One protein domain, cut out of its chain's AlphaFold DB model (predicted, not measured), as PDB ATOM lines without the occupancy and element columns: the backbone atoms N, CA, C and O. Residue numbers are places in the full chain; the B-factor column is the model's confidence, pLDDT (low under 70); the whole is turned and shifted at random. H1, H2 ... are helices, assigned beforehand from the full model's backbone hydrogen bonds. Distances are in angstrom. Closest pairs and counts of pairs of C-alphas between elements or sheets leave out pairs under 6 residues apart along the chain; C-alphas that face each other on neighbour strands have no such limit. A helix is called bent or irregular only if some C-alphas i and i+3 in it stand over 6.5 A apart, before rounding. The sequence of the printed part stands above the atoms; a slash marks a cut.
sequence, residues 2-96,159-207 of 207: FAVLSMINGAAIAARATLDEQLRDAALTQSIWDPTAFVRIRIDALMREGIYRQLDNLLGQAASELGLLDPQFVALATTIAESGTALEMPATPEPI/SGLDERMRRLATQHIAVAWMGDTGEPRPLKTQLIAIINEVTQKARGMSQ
ATOM      1  N   PHE A   2      57.945 -27.081   4.997       65.56
ATOM      2  CA  PHE A   2      57.212 -26.426   3.896       65.56
ATOM      3  C   PHE A   2      57.055 -27.281   2.624       65.56
ATOM      4  O   PHE A   2      55.961 -27.306   2.075       65.56
ATOM      5  N   ALA A   3      58.082 -28.039   2.215       69.50
ATOM      6  CA  ALA A   3      58.049 -28.868   0.999       69.50
ATOM      7  C   ALA A   3      56.991 -29.994   1.034       69.50
ATOM      8  O   ALA A   3      56.295 -30.245   0.054       69.50
ATOM      9  N   VAL A   4      56.825 -30.645   2.188       70.31
ATOM     10  CA  VAL A   4      55.844 -31.726   2.371       70.31
ATOM     11  C   VAL A   4      54.415 -31.175   2.354       70.31
ATOM     12  O   VAL A   4      53.533 -31.734   1.709       70.31
ATOM     13  N   LEU A   5      54.187 -30.039   3.018       71.75
ATOM     14  CA  LEU A   5      52.880 -29.379   3.021       71.75
ATOM     15  C   LEU A   5      52.523 -28.823   1.638       71.75
ATOM     16  O   LEU A   5      51.377 -28.948   1.211       71.75
ATOM     17  N   SER A   6      53.490 -28.254   0.909       76.94
ATOM     18  CA  SER A   6      53.263 -27.804  -0.469       76.94
ATOM     19  C   SER A   6      52.953 -28.966  -1.409       76.94
ATOM     20  O   SER A   6      52.107 -28.810  -2.283       76.94
ATOM     21  N   MET A   7      53.573 -30.131  -1.205       78.25
ATOM     22  CA  MET A   7      53.300 -31.344  -1.981       78.25
ATOM     23  C   MET A   7      51.867 -31.847  -1.754       78.25
ATOM     24  O   MET A   7      51.131 -32.048  -2.717       78.25
ATOM     25  N   ILE A   8      51.436 -31.981  -0.492       76.56
ATOM     26  CA  ILE A   8      50.062 -32.405  -0.161       76.56
ATOM     27  C   ILE A   8      49.040 -31.400  -0.713       76.56
ATOM     28  O   ILE A   8      48.038 -31.799  -1.304       76.56
ATOM     29  N   ASN A   9      49.313 -30.097  -0.588       79.62
ATOM     30  CA  ASN A   9      48.455 -29.051  -1.148       79.62
ATOM     31  C   ASN A   9      48.401 -29.094  -2.683       79.62
ATOM     32  O   ASN A   9      47.327 -28.930  -3.260       79.62
ATOM     33  N   GLY A  10      49.533 -29.335  -3.348       77.50
ATOM     34  CA  GLY A  10      49.601 -29.492  -4.800       77.50
ATOM     35  C   GLY A  10      48.780 -30.686  -5.281       77.50
ATOM     36  O   GLY A  10      47.953 -30.541  -6.182       77.50
ATOM     37  N   ALA A  11      48.922 -31.833  -4.615       79.56
ATOM     38  CA  ALA A  11      48.119 -33.021  -4.888       79.56
ATOM     39  C   ALA A  11      46.621 -32.771  -4.650       79.56
ATOM     40  O   ALA A  11      45.800 -33.159  -5.476       79.56
ATOM     41  N   ALA A  12      46.255 -32.041  -3.593       77.81
ATOM     42  CA  ALA A  12      44.866 -31.676  -3.312       77.81
ATOM     43  C   ALA A  12      44.252 -30.747  -4.372       77.81
ATOM     44  O   ALA A  12      43.055 -30.825  -4.659       77.81
ATOM     45  N   ILE A  13      45.038 -29.838  -4.950       80.62
ATOM     46  CA  ILE A  13      44.589 -28.991  -6.064       80.62
ATOM     47  C   ILE A  13      44.382 -29.846  -7.317       80.62
ATOM     48  O   ILE A  13      43.311 -29.774  -7.920       80.62
ATOM     49  N   ALA A  14      45.358 -30.690  -7.664       79.94
ATOM     50  CA  ALA A  14      45.280 -31.567  -8.830       79.94
ATOM     51  C   ALA A  14      44.112 -32.562  -8.728       79.94
ATOM     52  O   ALA A  14      43.300 -32.645  -9.642       79.94
ATOM     53  N   ALA A  15      43.957 -33.237  -7.585       79.12
ATOM     54  CA  ALA A  15      42.890 -34.208  -7.355       79.12
ATOM     55  C   ALA A  15      41.494 -33.580  -7.480       79.12
ATOM     56  O   ALA A  15      40.598 -34.181  -8.072       79.12
ATOM     57  N   ARG A  16      41.301 -32.354  -6.976       80.81
ATOM     58  CA  ARG A  16      40.031 -31.627  -7.139       80.81
ATOM     59  C   ARG A  16      39.775 -31.235  -8.591       80.81
ATOM     60  O   ARG A  16      38.659 -31.422  -9.058       80.81
ATOM     61  N   ALA A  17      40.791 -30.752  -9.305       81.19
ATOM     62  CA  ALA A  17      40.658 -30.408 -10.719       81.19
ATOM     63  C   ALA A  17      40.308 -31.638 -11.575       81.19
ATOM     64  O   ALA A  17      39.429 -31.570 -12.433       81.19
ATOM     65  N   THR A  18      40.940 -32.782 -11.308       80.44
ATOM     66  CA  THR A  18      40.623 -34.044 -11.987       80.44
ATOM     67  C   THR A  18      39.239 -34.567 -11.605       80.44
ATOM     68  O   THR A  18      38.531 -35.072 -12.471       80.44
ATOM     69  N   LEU A  19      38.812 -34.423 -10.344       81.19
ATOM     70  CA  LEU A  19      37.442 -34.748  -9.940       81.19
ATOM     71  C   LEU A  19      36.426 -33.873 -10.685       81.19
ATOM     72  O   LEU A  19      35.438 -34.403 -11.177       81.19
ATOM     73  N   ASP A  20      36.671 -32.568 -10.805       80.62
ATOM     74  CA  ASP A  20      35.790 -31.651 -11.537       80.62
ATOM     75  C   ASP A  20      35.626 -32.050 -13.007       80.62
ATOM     76  O   ASP A  20      34.515 -31.994 -13.535       80.62
ATOM     77  N   GLU A  21      36.700 -32.498 -13.658       79.75
ATOM     78  CA  GLU A  21      36.623 -33.016 -15.025       79.75
ATOM     79  C   GLU A  21      35.844 -34.338 -15.082       79.75
ATOM     80  O   GLU A  21      34.942 -34.508 -15.899       79.75
ATOM     81  N   GLN A  22      36.086 -35.240 -14.129       73.88
ATOM     82  CA  GLN A  22      35.326 -36.485 -14.021       73.88
ATOM     83  C   GLN A  22      33.837 -36.249 -13.733       73.88
ATOM     84  O   GLN A  22      33.021 -37.052 -14.166       73.88
ATOM     85  N   LEU A  23      33.449 -35.178 -13.037       74.00
ATOM     86  CA  LEU A  23      32.039 -34.813 -12.818       74.00
ATOM     87  C   LEU A  23      31.367 -34.262 -14.086       74.00
ATOM     88  O   LEU A  23      30.149 -34.394 -14.263       74.00
ATOM     89  N   ARG A  24      32.145 -33.673 -15.000       69.94
ATOM     90  CA  ARG A  24      31.643 -33.262 -16.319       69.94
ATOM     91  C   ARG A  24      31.350 -34.477 -17.197       69.94
ATOM     92  O   ARG A  24      30.280 -34.504 -17.814       69.94
ATOM     93  N   ASP A  25      32.233 -35.476 -17.156       64.38
ATOM     94  CA  ASP A  25      32.201 -36.664 -18.020       64.38
ATOM     95  C   ASP A  25      31.416 -37.860 -17.449       64.38
ATOM     96  O   ASP A  25      30.947 -38.718 -18.201       64.38
ATOM     97  N   ALA A  26      31.262 -37.966 -16.124       57.25
ATOM     98  CA  ALA A  26      30.639 -39.131 -15.500       57.25
ATOM     99  C   ALA A  26      29.123 -39.190 -15.730       57.25
ATOM    100  O   ALA A  26      28.385 -38.216 -15.561       57.25
ATOM    101  N   ALA A  27      28.636 -40.404 -16.010       53.56
ATOM    102  CA  ALA A  27      27.217 -40.717 -15.987       53.56
ATOM    103  C   ALA A  27      26.675 -40.553 -14.554       53.56
ATOM    104  O   ALA A  27      26.948 -41.371 -13.669       53.56
ATOM    105  N   LEU A  28      25.882 -39.492 -14.368       55.69
ATOM    106  CA  LEU A  28      25.125 -39.084 -13.170       55.69
ATOM    107  C   LEU A  28      24.553 -40.246 -12.339       55.69
ATOM    108  O   LEU A  28      24.415 -40.155 -11.124       55.69
ATOM    109  N   THR A  29      24.237 -41.366 -12.979       57.25
ATOM    110  CA  THR A  29      23.584 -42.519 -12.368       57.25
ATOM    111  C   THR A  29      24.340 -43.167 -11.212       57.25
ATOM    112  O   THR A  29      23.667 -43.740 -10.372       57.25
ATOM    113  N   GLN A  30      25.677 -43.112 -11.121       54.31
ATOM    114  CA  GLN A  30      26.393 -43.704  -9.968       54.31
ATOM    115  C   GLN A  30      26.588 -42.725  -8.803       54.31
ATOM    116  O   GLN A  30      26.617 -43.141  -7.649       54.31
ATOM    117  N   SER A  31      26.709 -41.432  -9.093       58.19
ATOM    118  CA  SER A  31      27.053 -40.408  -8.105       58.19
ATOM    119  C   SER A  31      25.833 -39.928  -7.296       58.19
ATOM    120  O   SER A  31      25.984 -39.428  -6.183       58.19
ATOM    121  N   ILE A  32      24.621 -40.144  -7.824       60.72
ATOM    122  CA  ILE A  32      23.343 -39.811  -7.176       60.72
ATOM    123  C   ILE A  32      23.036 -40.724  -5.974       60.72
ATOM    124  O   ILE A  32      22.457 -40.256  -4.996       60.72
ATOM    125  N   TRP A  33      23.410 -42.009  -6.022       61.41
ATOM    126  CA  TRP A  33      23.017 -42.977  -4.986       61.41
ATOM    127  C   TRP A  33      23.910 -42.947  -3.741       61.41
ATOM    128  O   TRP A  33      23.408 -43.180  -2.645       61.41
ATOM    129  N   ASP A  34      25.200 -42.626  -3.888       68.75
ATOM    130  CA  ASP A  34      26.110 -42.375  -2.762       68.75
ATOM    131  C   ASP A  34      27.216 -41.367  -3.147       68.75
ATOM    132  O   ASP A  34      28.310 -41.752  -3.582       68.75
ATOM    133  N   PRO A  35      26.962 -40.054  -2.992       72.88
ATOM    134  CA  PRO A  35      27.927 -39.019  -3.354       72.88
ATOM    135  C   PRO A  35      29.167 -39.035  -2.451       72.88
ATOM    136  O   PRO A  35      30.249 -38.631  -2.876       72.88
ATOM    137  N   THR A  36      29.035 -39.514  -1.214       75.50
ATOM    138  CA  THR A  36      30.126 -39.528  -0.239       75.50
ATOM    139  C   THR A  36      31.126 -40.624  -0.578       75.50
ATOM    140  O   THR A  36      32.320 -40.339  -0.684       75.50
ATOM    141  N   ALA A  37      30.667 -41.859  -0.803       75.19
ATOM    142  CA  ALA A  37      31.554 -42.947  -1.209       75.19
ATOM    143  C   ALA A  37      32.191 -42.673  -2.578       75.19
ATOM    144  O   ALA A  37      33.399 -42.865  -2.740       75.19
ATOM    145  N   PHE A  38      31.411 -42.147  -3.531       76.69
ATOM    146  CA  PHE A  38      31.904 -41.793  -4.864       76.69
ATOM    147  C   PHE A  38      33.076 -40.802  -4.804       76.69
ATOM    148  O   PHE A  38      34.109 -41.018  -5.443       76.69
ATOM    149  N   VAL A  39      32.931 -39.733  -4.018       80.75
ATOM    150  CA  VAL A  39      33.965 -38.701  -3.874       80.75
ATOM    151  C   VAL A  39      35.179 -39.229  -3.117       80.75
ATOM    152  O   VAL A  39      36.303 -39.016  -3.568       80.75
ATOM    153  N   ARG A  40      34.974 -39.930  -1.995       80.81
ATOM    154  CA  ARG A  40      36.073 -40.441  -1.157       80.81
ATOM    155  C   ARG A  40      37.005 -41.353  -1.940       80.81
ATOM    156  O   ARG A  40      38.199 -41.086  -1.994       80.81
ATOM    157  N   ILE A  41      36.451 -42.357  -2.619       79.50
ATOM    158  CA  ILE A  41      37.233 -43.344  -3.378       79.50
ATOM    159  C   ILE A  41      38.085 -42.659  -4.451       79.50
ATOM    160  O   ILE A  41      39.273 -42.956  -4.588       79.50
ATOM    161  N   ARG A  42      37.496 -41.721  -5.202       82.12
ATOM    162  CA  ARG A  42      38.189 -41.024  -6.295       82.12
ATOM    163  C   ARG A  42      39.260 -40.073  -5.784       82.12
ATOM    164  O   ARG A  42      40.371 -40.084  -6.303       82.12
ATOM    165  N   ILE A  43      38.944 -39.275  -4.768       83.31
ATOM    166  CA  ILE A  43      39.912 -38.358  -4.165       83.31
ATOM    167  C   ILE A  43      41.067 -39.130  -3.538       83.31
ATOM    168  O   ILE A  43      42.211 -38.743  -3.753       83.31
ATOM    169  N   ASP A  44      40.804 -40.228  -2.831       81.69
ATOM    170  CA  ASP A  44      41.870 -41.009  -2.201       81.69
ATOM    171  C   ASP A  44      42.789 -41.663  -3.237       81.69
ATOM    172  O   ASP A  44      44.009 -41.650  -3.064       81.69
ATOM    173  N   ALA A  45      42.235 -42.155  -4.352       80.31
ATOM    174  CA  ALA A  45      43.027 -42.669  -5.468       80.31
ATOM    175  C   ALA A  45      43.907 -41.576  -6.106       80.31
ATOM    176  O   ALA A  45      45.113 -41.774  -6.259       80.31
ATOM    177  N   LEU A  46      43.329 -40.408  -6.413       81.19
ATOM    178  CA  LEU A  46      44.039 -39.285  -7.044       81.19
ATOM    179  C   LEU A  46      45.115 -38.685  -6.130       81.19
ATOM    180  O   LEU A  46      46.228 -38.391  -6.565       81.19
ATOM    181  N   MET A  47      44.803 -38.526  -4.844       81.88
ATOM    182  CA  MET A  47      45.753 -38.052  -3.840       81.88
ATOM    183  C   MET A  47      46.913 -39.034  -3.680       81.88
ATOM    184  O   MET A  47      48.069 -38.611  -3.648       81.88
ATOM    185  N   ARG A  48      46.632 -40.343  -3.634       81.19
ATOM    186  CA  ARG A  48      47.671 -41.376  -3.541       81.19
ATOM    187  C   ARG A  48      48.577 -41.370  -4.771       81.19
ATOM    188  O   ARG A  48      49.792 -41.415  -4.603       81.19
ATOM    189  N   GLU A  49      48.020 -41.259  -5.975       79.25
ATOM    190  CA  GLU A  49      48.801 -41.163  -7.216       79.25
ATOM    191  C   GLU A  49      49.737 -39.943  -7.213       79.25
ATOM    192  O   GLU A  49      50.924 -40.067  -7.525       79.25
ATOM    193  N   GLY A  50      49.228 -38.779  -6.797       76.25
ATOM    194  CA  GLY A  50      50.012 -37.543  -6.745       76.25
ATOM    195  C   GLY A  50      51.093 -37.539  -5.661       76.25
ATOM    196  O   GLY A  50      52.169 -36.978  -5.867       76.25
ATOM    197  N   ILE A  51      50.828 -38.167  -4.513       80.44
ATOM    198  CA  ILE A  51      51.693 -38.079  -3.330       80.44
ATOM    199  C   ILE A  51      52.710 -39.212  -3.269       80.44
ATOM    200  O   ILE A  51      53.863 -38.953  -2.943       80.44
ATOM    201  N   TYR A  52      52.319 -40.451  -3.574       74.06
ATOM    202  CA  TYR A  52      53.132 -41.630  -3.260       74.06
ATOM    203  C   TYR A  52      54.529 -41.559  -3.890       74.06
ATOM    204  O   TYR A  52      55.535 -41.656  -3.194       74.06
ATOM    205  N   ARG A  53      54.596 -41.272  -5.195       69.75
ATOM    206  CA  ARG A  53      55.872 -41.173  -5.921       69.75
ATOM    207  C   ARG A  53      56.701 -39.960  -5.492       69.75
ATOM    208  O   ARG A  53      57.924 -40.027  -5.469       69.75
ATOM    209  N   GLN A  54      56.052 -38.835  -5.197       75.94
ATOM    210  CA  GLN A  54      56.751 -37.601  -4.828       75.94
ATOM    211  C   GLN A  54      57.327 -37.685  -3.416       75.94
ATOM    212  O   GLN A  54      58.436 -37.213  -3.175       75.94
ATOM    213  N   LEU A  55      56.596 -38.319  -2.503       78.19
ATOM    214  CA  LEU A  55      56.997 -38.489  -1.117       78.19
ATOM    215  C   LEU A  55      58.160 -39.468  -0.977       78.19
ATOM    216  O   LEU A  55      59.110 -39.163  -0.264       78.19
ATOM    217  N   ASP A  56      58.111 -40.589  -1.697       76.31
ATOM    218  CA  ASP A  56      59.199 -41.569  -1.731       76.31
ATOM    219  C   ASP A  56      60.494 -40.942  -2.272       76.31
ATOM    220  O   ASP A  56      61.545 -40.997  -1.634       76.31
ATOM    221  N   ASN A  57      60.395 -40.195  -3.379       78.25
ATOM    222  CA  ASN A  57      61.526 -39.445  -3.928       78.25
ATOM    223  C   ASN A  57      62.075 -38.399  -2.944       78.25
ATOM    224  O   ASN A  57      63.290 -38.272  -2.809       78.25
ATOM    225  N   LEU A  58      61.204 -37.646  -2.262       79.75
ATOM    226  CA  LEU A  58      61.615 -36.614  -1.307       79.75
ATOM    227  C   LEU A  58      62.344 -37.231  -0.108       79.75
ATOM    228  O   LEU A  58      63.405 -36.741   0.275       79.75
ATOM    229  N   LEU A  59      61.798 -38.304   0.471       79.69
ATOM    230  CA  LEU A  59      62.413 -38.997   1.605       79.69
ATOM    231  C   LEU A  59      63.731 -39.665   1.203       79.69
ATOM    232  O   LEU A  59      64.712 -39.545   1.936       79.69
ATOM    233  N   GLY A  60      63.790 -40.285   0.022       79.31
ATOM    234  CA  GLY A  60      65.017 -40.868  -0.518       79.31
ATOM    235  C   GLY A  60      66.115 -39.826  -0.757       79.31
ATOM    236  O   GLY A  60      67.263 -40.041  -0.369       79.31
ATOM    237  N   GLN A  61      65.770 -38.668  -1.329       81.56
ATOM    238  CA  GLN A  61      66.714 -37.560  -1.516       81.56
ATOM    239  C   GLN A  61      67.195 -36.999  -0.177       81.56
ATOM    240  O   GLN A  61      68.400 -36.875   0.029       81.56
ATOM    241  N   ALA A  62      66.280 -36.742   0.760       78.88
ATOM    242  CA  ALA A  62      66.626 -36.239   2.086       78.88
ATOM    243  C   ALA A  62      67.534 -37.214   2.857       78.88
ATOM    244  O   ALA A  62      68.493 -36.788   3.499       78.88
ATOM    245  N   ALA A  63      67.265 -38.520   2.769       80.00
ATOM    246  CA  ALA A  63      68.116 -39.556   3.343       80.00
ATOM    247  C   ALA A  63      69.511 -39.563   2.698       80.00
ATOM    248  O   ALA A  63      70.518 -39.573   3.405       80.00
ATOM    249  N   SER A  64      69.581 -39.516   1.365       80.62
ATOM    250  CA  SER A  64      70.855 -39.509   0.642       80.62
ATOM    251  C   SER A  64      71.698 -38.280   0.976       80.62
ATOM    252  O   SER A  64      72.894 -38.414   1.220       80.62
ATOM    253  N   GLU A  65      71.098 -37.089   1.005       82.12
ATOM    254  CA  GLU A  65      71.798 -35.854   1.370       82.12
ATOM    255  C   GLU A  65      72.307 -35.910   2.813       82.12
ATOM    256  O   GLU A  65      73.454 -35.550   3.077       82.12
ATOM    257  N   LEU A  66      71.498 -36.433   3.738       77.88
ATOM    258  CA  LEU A  66      71.888 -36.568   5.138       77.88
ATOM    259  C   LEU A  66      73.057 -37.548   5.329       77.88
ATOM    260  O   LEU A  66      73.964 -37.270   6.109       77.88
ATOM    261  N   GLY A  67      73.067 -38.666   4.596       75.31
ATOM    262  CA  GLY A  67      74.161 -39.640   4.638       75.31
ATOM    263  C   GLY A  67      75.470 -39.134   4.018       75.31
ATOM    264  O   GLY A  67      76.541 -39.592   4.408       75.31
ATOM    265  N   LEU A  68      75.397 -38.182   3.080       81.38
ATOM    266  CA  LEU A  68      76.574 -37.550   2.472       81.38
ATOM    267  C   LEU A  68      77.207 -36.471   3.360       81.38
ATOM    268  O   LEU A  68      78.390 -36.183   3.195       81.38
ATOM    269  N   LEU A  69      76.439 -35.868   4.273       80.81
ATOM    270  CA  LEU A  69      76.942 -34.816   5.159       80.81
ATOM    271  C   LEU A  69      77.950 -35.352   6.177       80.81
ATOM    272  O   LEU A  69      79.001 -34.743   6.363       80.81
ATOM    273  N   ASP A  70      77.633 -36.467   6.837       77.31
ATOM    274  CA  ASP A  70      78.511 -37.060   7.844       77.31
ATOM    275  C   ASP A  70      78.218 -38.564   8.038       77.31
ATOM    276  O   ASP A  70      77.046 -38.943   8.165       77.31
ATOM    277  N   PRO A  71      79.253 -39.427   8.129       78.00
ATOM    278  CA  PRO A  71      79.104 -40.845   8.458       78.00
ATOM    279  C   PRO A  71      78.261 -41.129   9.710       78.00
ATOM    280  O   PRO A  71      77.600 -42.168   9.778       78.00
ATOM    281  N   GLN A  72      78.243 -40.223  10.691       76.31
ATOM    282  CA  GLN A  72      77.451 -40.388  11.911       76.31
ATOM    283  C   GLN A  72      75.937 -40.359  11.645       76.31
ATOM    284  O   GLN A  72      75.172 -40.965  12.390       76.31
ATOM    285  N   PHE A  73      75.483 -39.723  10.559       77.06
ATOM    286  CA  PHE A  73      74.060 -39.615  10.230       77.06
ATOM    287  C   PHE A  73      73.541 -40.732   9.319       77.06
ATOM    288  O   PHE A  73      72.352 -40.747   9.002       77.06
ATOM    289  N   VAL A  74      74.375 -41.707   8.945       78.50
ATOM    290  CA  VAL A  74      73.968 -42.841   8.094       78.50
ATOM    291  C   VAL A  74      72.793 -43.612   8.708       78.50
ATOM    292  O   VAL A  74      71.836 -43.923   8.007       78.50
ATOM    293  N   ALA A  75      72.791 -43.832  10.026       77.00
ATOM    294  CA  ALA A  75      71.675 -44.493  10.712       77.00
ATOM    295  C   ALA A  75      70.359 -43.685  10.634       77.00
ATOM    296  O   ALA A  75      69.271 -44.259  10.516       77.00
ATOM    297  N   LEU A  76      70.444 -42.349  10.660       75.50
ATOM    298  CA  LEU A  76      69.284 -41.470  10.485       75.50
ATOM    299  C   LEU A  76      68.802 -41.472   9.035       75.50
ATOM    300  O   LEU A  76      67.598 -41.535   8.802       75.50
ATOM    301  N   ALA A  77      69.724 -41.452   8.072       75.31
ATOM    302  CA  ALA A  77      69.411 -41.560   6.653       75.31
ATOM    303  C   ALA A  77      68.644 -42.856   6.346       75.31
ATOM    304  O   ALA A  77      67.592 -42.809   5.711       75.31
ATOM    305  N   THR A  78      69.100 -43.997   6.872       76.19
ATOM    306  CA  THR A  78      68.391 -45.279   6.731       76.19
ATOM    307  C   THR A  78      67.000 -45.224   7.364       76.19
ATOM    308  O   THR A  78      66.027 -45.611   6.725       76.19
ATOM    309  N   THR A  79      66.879 -44.642   8.562       75.75
ATOM    310  CA  THR A  79      65.578 -44.478   9.235       75.75
ATOM    311  C   THR A  79      64.607 -43.640   8.390       75.75
ATOM    312  O   THR A  79      63.442 -44.005   8.253       75.75
ATOM    313  N   ILE A  80      65.063 -42.531   7.796       75.62
ATOM    314  CA  ILE A  80      64.234 -41.667   6.934       75.62
ATOM    315  C   ILE A  80      63.779 -42.419   5.679       75.62
ATOM    316  O   ILE A  80      62.611 -42.314   5.301       75.62
ATOM    317  N   ALA A  81      64.671 -43.192   5.057       75.56
ATOM    318  CA  ALA A  81      64.344 -43.992   3.880       75.56
ATOM    319  C   ALA A  81      63.307 -45.084   4.203       75.56
ATOM    320  O   ALA A  81      62.326 -45.245   3.480       75.56
ATOM    321  N   GLU A  82      63.463 -45.783   5.330       75.50
ATOM    322  CA  GLU A  82      62.525 -46.822   5.779       75.50
ATOM    323  C   GLU A  82      61.160 -46.245   6.179       75.50
ATOM    324  O   GLU A  82      60.121 -46.863   5.932       75.50
ATOM    325  N   SER A  83      61.140 -45.017   6.713       69.00
ATOM    326  CA  SER A  83      59.913 -44.313   7.112       69.00
ATOM    327  C   SER A  83      58.922 -44.140   5.958       69.00
ATOM    328  O   SER A  83      57.716 -44.108   6.198       69.00
ATOM    329  N   GLY A  84      59.399 -44.059   4.710       66.06
ATOM    330  CA  GLY A  84      58.540 -43.959   3.526       66.06
ATOM    331  C   GLY A  84      57.610 -45.164   3.354       66.06
ATOM    332  O   GLY A  84      56.460 -45.008   2.947       66.06
ATOM    333  N   THR A  85      58.072 -46.354   3.746       65.50
ATOM    334  CA  THR A  85      57.299 -47.606   3.654       65.50
ATOM    335  C   THR A  85      56.307 -47.801   4.803       65.50
ATOM    336  O   THR A  85      55.341 -48.545   4.651       65.50
ATOM    337  N   ALA A  86      56.513 -47.111   5.928       66.94
ATOM    338  CA  ALA A  86      55.678 -47.203   7.128       66.94
ATOM    339  C   ALA A  86      54.475 -46.238   7.123       66.94
ATOM    340  O   ALA A  86      53.666 -46.255   8.049       66.94
ATOM    341  N   LEU A  87      54.361 -45.375   6.109       67.12
ATOM    342  CA  LEU A  87      53.268 -44.413   5.992       67.12
ATOM    343  C   LEU A  87      51.954 -45.103   5.613       67.12
ATOM    344  O   LEU A  87      51.809 -45.663   4.524       67.12
ATOM    345  N   GLU A  88      50.955 -44.988   6.486       67.56
ATOM    346  CA  GLU A  88      49.613 -45.499   6.233       67.56
ATOM    347  C   GLU A  88      48.812 -44.485   5.415       67.56
ATOM    348  O   GLU A  88      48.389 -43.437   5.904       67.56
ATOM    349  N   MET A  89      48.583 -44.789   4.142       68.75
ATOM    350  CA  MET A  89      47.724 -43.963   3.295       68.75
ATOM    351  C   MET A  89      46.249 -44.235   3.619       68.75
ATOM    352  O   MET A  89      45.893 -45.405   3.804       68.75
ATOM    353  N   PRO A  90      45.363 -43.215   3.603       67.00
ATOM    354  CA  PRO A  90      43.923 -43.429   3.703       67.00
ATOM    355  C   PRO A  90      43.475 -44.539   2.744       67.00
ATOM    356  O   PRO A  90      43.889 -44.581   1.576       67.00
ATOM    357  N   ALA A  91      42.728 -45.509   3.272       58.44
ATOM    358  CA  ALA A  91      42.355 -46.699   2.525       58.44
ATOM    359  C   ALA A  91      41.388 -46.340   1.391       58.44
ATOM    360  O   ALA A  91      40.324 -45.776   1.626       58.44
ATOM    361  N   THR A  92      41.724 -46.753   0.171       49.31
ATOM    362  CA  THR A  92      40.725 -47.035  -0.857       49.31
ATOM    363  C   THR A  92      39.996 -48.311  -0.435       49.31
ATOM    364  O   THR A  92      40.644 -49.364  -0.424       49.31
ATOM    365  N   PRO A  93      38.697 -48.283  -0.076       46.91
ATOM    366  CA  PRO A  93      37.922 -49.516  -0.127       46.91
ATOM    367  C   PRO A  93      38.018 -50.068  -1.559       46.91
ATOM    368  O   PRO A  93      38.145 -49.293  -2.508       46.91
ATOM    369  N   GLU A  94      38.076 -51.395  -1.668       36.16
ATOM    370  CA  GLU A  94      38.359 -52.180  -2.876       36.16
ATOM    371  C   GLU A  94      37.838 -51.582  -4.196       36.16
ATOM    372  O   GLU A  94      36.771 -50.959  -4.230       36.16
ATOM    373  N   PRO A  95      38.552 -51.810  -5.317       37.81
ATOM    374  CA  PRO A  95      38.115 -51.339  -6.620       37.81
ATOM    375  C   PRO A  95      36.723 -51.896  -6.918       37.81
ATOM    376  O   PRO A  95      36.546 -53.100  -7.104       37.81
ATOM    377  N   ILE A  96      35.736 -51.004  -7.004       47.97
ATOM    378  CA  ILE A  96      34.434 -51.319  -7.582       47.97
ATOM    379  C   ILE A  96      34.734 -51.729  -9.019       47.97
ATOM    380  O   ILE A  96      35.082 -50.895  -9.859       47.97
ATOM    381  N   SER A 159      23.708 -29.073 -10.763       63.91
ATOM    382  CA  SER A 159      24.537 -27.974 -10.237       63.91
ATOM    383  C   SER A 159      24.637 -28.003  -8.706       63.91
ATOM    384  O   SER A 159      25.690 -27.696  -8.145       63.91
ATOM    385  N   GLY A 160      23.568 -28.429  -8.025       72.31
ATOM    386  CA  GLY A 160      23.553 -28.637  -6.578       72.31
ATOM    387  C   GLY A 160      24.337 -29.877  -6.138       72.31
ATOM    388  O   GLY A 160      24.990 -29.850  -5.094       72.31
ATOM    389  N   LEU A 161      24.301 -30.950  -6.930       74.75
ATOM    390  CA  LEU A 161      25.035 -32.191  -6.700       74.75
ATOM    391  C   LEU A 161      26.543 -31.995  -6.887       74.75
ATOM    392  O   LEU A 161      27.310 -32.389  -6.011       74.75
ATOM    393  N   ASP A 162      26.960 -31.324  -7.962       77.25
ATOM    394  CA  ASP A 162      28.368 -31.033  -8.253       77.25
ATOM    395  C   ASP A 162      28.994 -30.185  -7.131       77.25
ATOM    396  O   ASP A 162      30.076 -30.498  -6.629       77.25
ATOM    397  N   GLU A 163      28.287 -29.157  -6.651       78.31
ATOM    398  CA  GLU A 163      28.749 -28.324  -5.533       78.31
ATOM    399  C   GLU A 163      28.832 -29.110  -4.214       78.31
ATOM    400  O   GLU A 163      29.785 -28.960  -3.441       78.31
ATOM    401  N   ARG A 164      27.874 -30.012  -3.958       79.19
ATOM    402  CA  ARG A 164      27.950 -30.930  -2.810       79.19
ATOM    403  C   ARG A 164      29.156 -31.856  -2.924       79.19
ATOM    404  O   ARG A 164      29.853 -32.039  -1.930       79.19
ATOM    405  N   MET A 165      29.445 -32.390  -4.110       80.81
ATOM    406  CA  MET A 165      30.604 -33.258  -4.333       80.81
ATOM    407  C   MET A 165      31.925 -32.514  -4.149       80.81
ATOM    408  O   MET A 165      32.815 -33.028  -3.469       80.81
ATOM    409  N   ARG A 166      32.041 -31.274  -4.638       81.12
ATOM    410  CA  ARG A 166      33.206 -30.407  -4.377       81.12
ATOM    411  C   ARG A 166      33.410 -30.131  -2.894       81.12
ATOM    412  O   ARG A 166      34.543 -30.177  -2.397       81.12
ATOM    413  N   ARG A 167      32.322 -29.854  -2.171       81.31
ATOM    414  CA  ARG A 167      32.368 -29.624  -0.724       81.31
ATOM    415  C   ARG A 167      32.797 -30.883   0.023       81.31
ATOM    416  O   ARG A 167      33.686 -30.796   0.866       81.31
ATOM    417  N   LEU A 168      32.227 -32.038  -0.324       81.38
ATOM    418  CA  LEU A 168      32.603 -33.334   0.246       81.38
ATOM    419  C   LEU A 168      34.071 -33.669  -0.037       81.38
ATOM    420  O   LEU A 168      34.772 -34.113   0.868       81.38
ATOM    421  N   ALA A 169      34.564 -33.386  -1.246       79.00
ATOM    422  CA  ALA A 169      35.963 -33.601  -1.610       79.00
ATOM    423  C   ALA A 169      36.887 -32.729  -0.757       79.00
ATOM    424  O   ALA A 169      37.839 -33.220  -0.156       79.00
ATOM    425  N   THR A 170      36.566 -31.439  -0.646       82.38
ATOM    426  CA  THR A 170      37.333 -30.491   0.171       82.38
ATOM    427  C   THR A 170      37.346 -30.906   1.642       82.38
ATOM    428  O   THR A 170      38.404 -30.906   2.270       82.38
ATOM    429  N   GLN A 171      36.194 -31.306   2.183       81.94
ATOM    430  CA  GLN A 171      36.075 -31.763   3.564       81.94
ATOM    431  C   GLN A 171      36.860 -33.059   3.804       81.94
ATOM    432  O   GLN A 171      37.565 -33.168   4.806       81.94
ATOM    433  N   HIS A 172      36.786 -34.022   2.886       81.56
ATOM    434  CA  HIS A 172      37.504 -35.290   3.014       81.56
ATOM    435  C   HIS A 172      39.022 -35.098   2.950       81.56
ATOM    436  O   HIS A 172      39.730 -35.634   3.796       81.56
ATOM    437  N   ILE A 173      39.528 -34.256   2.041       80.19
ATOM    438  CA  ILE A 173      40.958 -33.898   2.002       80.19
ATOM    439  C   ILE A 173      41.380 -33.231   3.319       80.19
ATOM    440  O   ILE A 173      42.403 -33.591   3.906       80.19
ATOM    441  N   ALA A 174      40.582 -32.280   3.814       80.06
ATOM    442  CA  ALA A 174      40.882 -31.569   5.052       80.06
ATOM    443  C   ALA A 174      40.956 -32.501   6.270       80.06
ATOM    444  O   ALA A 174      41.782 -32.268   7.145       80.06
ATOM    445  N   VAL A 175      40.133 -33.551   6.321       78.25
ATOM    446  CA  VAL A 175      40.084 -34.484   7.456       78.25
ATOM    447  C   VAL A 175      41.080 -35.635   7.294       78.25
ATOM    448  O   VAL A 175      41.930 -35.829   8.157       78.25
ATOM    449  N   ALA A 176      41.013 -36.386   6.193       77.56
ATOM    450  CA  ALA A 176      41.768 -37.631   6.029       77.56
ATOM    451  C   ALA A 176      43.239 -37.412   5.634       77.56
ATOM    452  O   ALA A 176      44.089 -38.247   5.937       77.56
ATOM    453  N   TRP A 177      43.563 -36.291   4.983       79.88
ATOM    454  CA  TRP A 177      44.913 -36.035   4.466       79.88
ATOM    455  C   TRP A 177      45.642 -34.940   5.249       79.88
ATOM    456  O   TRP A 177      46.819 -35.097   5.587       79.88
ATOM    457  N   MET A 178      44.946 -33.845   5.561       81.12
ATOM    458  CA  MET A 178      45.528 -32.657   6.206       81.12
ATOM    459  C   MET A 178      45.096 -32.452   7.661       81.12
ATOM    460  O   MET A 178      45.528 -31.477   8.283       81.12
ATOM    461  N   GLY A 179      44.248 -33.335   8.185       76.44
ATOM    462  CA  GLY A 179      43.693 -33.208   9.525       76.44
ATOM    463  C   GLY A 179      44.754 -33.388  10.601       76.44
ATOM    464  O   GLY A 179      45.818 -33.952  10.359       76.44
ATOM    465  N   ASP A 180      44.448 -32.925  11.809       69.94
ATOM    466  CA  ASP A 180      45.332 -33.100  12.964       69.94
ATOM    467  C   ASP A 180      44.975 -34.364  13.774       69.94
ATOM    468  O   ASP A 180      45.816 -34.898  14.495       69.94
ATOM    469  N   THR A 181      43.751 -34.886  13.615       65.12
ATOM    470  CA  THR A 181      43.215 -36.072  14.311       65.12
ATOM    471  C   THR A 181      42.381 -36.940  13.356       65.12
ATOM    472  O   THR A 181      41.789 -36.416  12.415       65.12
ATOM    473  N   GLY A 182      42.348 -38.262  13.572       60.91
ATOM    474  CA  GLY A 182      41.571 -39.211  12.758       60.91
ATOM    475  C   GLY A 182      42.111 -40.647  12.798       60.91
ATOM    476  O   GLY A 182      43.271 -40.851  13.156       60.91
ATOM    477  N   GLU A 183      41.269 -41.617  12.423       59.94
ATOM    478  CA  GLU A 183      41.641 -43.019  12.171       59.94
ATOM    479  C   GLU A 183      41.243 -43.426  10.733       59.94
ATOM    480  O   GLU A 183      40.067 -43.288  10.379       59.94
ATOM    481  N   PRO A 184      42.181 -43.914   9.892       67.56
ATOM    482  CA  PRO A 184      43.630 -43.953  10.122       67.56
ATOM    483  C   PRO A 184      44.216 -42.542  10.291       67.56
ATOM    484  O   PRO A 184      43.600 -41.546   9.897       67.56
ATOM    485  N   ARG A 185      45.392 -42.446  10.926       76.06
ATOM    486  CA  ARG A 185      46.015 -41.153  11.250       76.06
ATOM    487  C   ARG A 185      46.188 -40.327   9.966       76.06
ATOM    488  O   ARG A 185      46.718 -40.861   8.997       76.06
ATOM    489  N   PRO A 186      45.827 -39.034   9.928       80.56
ATOM    490  CA  PRO A 186      46.011 -38.234   8.722       80.56
ATOM    491  C   PRO A 186      47.478 -38.150   8.291       80.56
ATOM    492  O   PRO A 186      48.381 -38.073   9.134       80.56
ATOM    493  N   LEU A 187      47.717 -38.118   6.978       79.00
ATOM    494  CA  LEU A 187      49.066 -38.166   6.406       79.00
ATOM    495  C   LEU A 187      49.972 -37.034   6.926       79.00
ATOM    496  O   LEU A 187      51.125 -37.275   7.285       79.00
ATOM    497  N   LYS A 188      49.449 -35.804   7.030       80.25
ATOM    498  CA  LYS A 188      50.175 -34.659   7.612       80.25
ATOM    499  C   LYS A 188      50.719 -34.982   9.009       80.25
ATOM    500  O   LYS A 188      51.887 -34.719   9.288       80.25
ATOM    501  N   THR A 189      49.891 -35.557   9.878       78.62
ATOM    502  CA  THR A 189      50.263 -35.866  11.264       78.62
ATOM    503  C   THR A 189      51.289 -36.990  11.337       78.62
ATOM    504  O   THR A 189      52.212 -36.914  12.147       78.62
ATOM    505  N   GLN A 190      51.177 -38.004  10.474       80.19
ATOM    506  CA  GLN A 190      52.195 -39.056  10.366       80.19
ATOM    507  C   GLN A 190      53.561 -38.473   9.978       80.19
ATOM    508  O   GLN A 190      54.564 -38.751  10.632       80.19
ATOM    509  N   LEU A 191      53.593 -37.586   8.980       77.56
ATOM    510  CA  LEU A 191      54.834 -36.968   8.506       77.56
ATOM    511  C   LEU A 191      55.471 -36.043   9.547       77.56
ATOM    512  O   LEU A 191      56.690 -36.046   9.713       77.56
ATOM    513  N   ILE A 192      54.663 -35.286  10.292       80.44
ATOM    514  CA  ILE A 192      55.157 -34.485  11.420       80.44
ATOM    515  C   ILE A 192      55.761 -35.386  12.504       80.44
ATOM    516  O   ILE A 192      56.813 -35.052  13.050       80.44
ATOM    517  N   ALA A 193      55.134 -36.527  12.804       80.44
ATOM    518  CA  ALA A 193      55.647 -37.470  13.793       80.44
ATOM    519  C   ALA A 193      57.016 -38.044  13.387       80.44
ATOM    520  O   ALA A 193      57.936 -37.999  14.199       80.44
ATOM    521  N   ILE A 194      57.177 -38.471  12.129       79.50
ATOM    522  CA  ILE A 194      58.459 -38.971  11.596       79.50
ATOM    523  C   ILE A 194      59.549 -37.899  11.706       79.50
ATOM    524  O   ILE A 194      60.639 -38.161  12.210       79.50
ATOM    525  N   ILE A 195      59.254 -36.658  11.297       78.38
ATOM    526  CA  ILE A 195      60.215 -35.547  11.391       78.38
ATOM    527  C   ILE A 195      60.631 -35.304  12.848       78.38
ATOM    528  O   ILE A 195      61.815 -35.097  13.129       78.38
ATOM    529  N   ASN A 196      59.676 -35.325  13.777       79.44
ATOM    530  CA  ASN A 196      59.955 -35.127  15.196       79.44
ATOM    531  C   ASN A 196      60.816 -36.258  15.770       79.44
ATOM    532  O   ASN A 196      61.751 -35.973  16.516       79.44
ATOM    533  N   GLU A 197      60.544 -37.508  15.399       80.19
ATOM    534  CA  GLU A 197      61.332 -38.666  15.822       80.19
ATOM    535  C   GLU A 197      62.779 -38.571  15.325       80.19
ATOM    536  O   GLU A 197      63.719 -38.678  16.114       80.19
ATOM    537  N   VAL A 198      62.969 -38.281  14.034       75.06
ATOM    538  CA  VAL A 198      64.298 -38.098  13.430       75.06
ATOM    539  C   VAL A 198      65.049 -36.947  14.104       75.06
ATOM    540  O   VAL A 198      66.227 -37.076  14.431       75.06
ATOM    541  N   THR A 199      64.362 -35.837  14.384       77.75
ATOM    542  CA  THR A 199      64.962 -34.674  15.060       77.75
ATOM    543  C   THR A 199      65.371 -34.997  16.499       77.75
ATOM    544  O   THR A 199      66.424 -34.549  16.956       77.75
ATOM    545  N   GLN A 200      64.559 -35.765  17.232       77.81
ATOM    546  CA  GLN A 200      64.901 -36.204  18.587       77.81
ATOM    547  C   GLN A 200      66.106 -37.145  18.582       77.81
ATOM    548  O   GLN A 200      67.027 -36.935  19.372       77.81
ATOM    549  N   LYS A 201      66.137 -38.121  17.664       77.62
ATOM    550  CA  LYS A 201      67.286 -39.019  17.486       77.62
ATOM    551  C   LYS A 201      68.562 -38.229  17.182       77.62
ATOM    552  O   LYS A 201      69.564 -38.433  17.854       77.62
ATOM    553  N   ALA A 202      68.499 -37.255  16.272       74.88
ATOM    554  CA  ALA A 202      69.637 -36.392  15.955       74.88
ATOM    555  C   ALA A 202      70.155 -35.605  17.175       74.88
ATOM    556  O   ALA A 202      71.361 -35.553  17.404       74.88
ATOM    557  N   ARG A 203      69.266 -35.032  18.002       77.44
ATOM    558  CA  ARG A 203      69.685 -34.328  19.233       77.44
ATOM    559  C   ARG A 203      70.338 -35.260  20.247       77.44
ATOM    560  O   ARG A 203      71.317 -34.859  20.869       77.44
ATOM    561  N   GLY A 204      69.818 -36.476  20.394       74.88
ATOM    562  CA  GLY A 204      70.395 -37.488  21.280       74.88
ATOM    563  C   GLY A 204      71.796 -37.949  20.865       74.88
ATOM    564  O   GLY A 204      72.517 -38.465  21.703       74.88
ATOM    565  N   MET A 205      72.188 -37.740  19.603       69.75
ATOM    566  CA  MET A 205      73.534 -38.048  19.097       69.75
ATOM    567  C   MET A 205      74.527 -36.889  19.272       69.75
ATOM    568  O   MET A 205      75.731 -37.101  19.193       69.75
ATOM    569  N   SER A 206      74.029 -35.665  19.482       62.94
ATOM    570  CA  SER A 206      74.845 -34.457  19.693       62.94
ATOM    571  C   SER A 206      75.195 -34.175  21.162       62.94
ATOM    572  O   SER A 206      75.859 -33.175  21.441       62.94
ATOM    573  N   GLN A 207      74.710 -35.009  22.088       53.72
ATOM    574  CA  GLN A 207      75.013 -34.971  23.525       53.72
ATOM    575  C   GLN A 207      75.957 -36.111  23.890       53.72
ATOM    576  O   GLN A 207      76.811 -35.877  24.773       53.72
TER     577      GLN A 207
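This is residues 2 to 96 and 159 to 207 of the 207 residues of an uncharacterized protein of Sphingobium sp. SA916 (UniProt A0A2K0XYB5). A loose helical rod has H1, H2a and H4 at one end, H2b, H3 and H5 at the other. It is all helix: 144 residues printed, named helices H1 to H5, no named strand. The radius of gyration of the C-alphas is 18.2 A, the spans 61 by 27 by 25 A.

H1, residues 2 to 25, touches H4, residues 159 to 177. H2, residues 35 to 69, one helix by hydrogen bonds, is bent: C-alphas 50 and 53 are 6.9 A apart. Its arm H2b, 53 to 69, and H3, 71 to 83, form a hairpin, closest at C-alphas 63 and 77, 4.1 A. H3 is irregular, C-alphas 72 and 75 being 7.2 A apart, with 7 of 9 O i to N i+4 pairs within hydrogen-bond range.

H1 begins at C-alpha 2 (57.212, -26.426, 3.896) and H5, 187 to 205, ends at C-alpha 205 (73.534, -38.048, 19.097).

Across the cut, residues 97 to 158, C-alphas 96 and 159 are 25.5 A apart. 37 printed residues have pLDDT under 70.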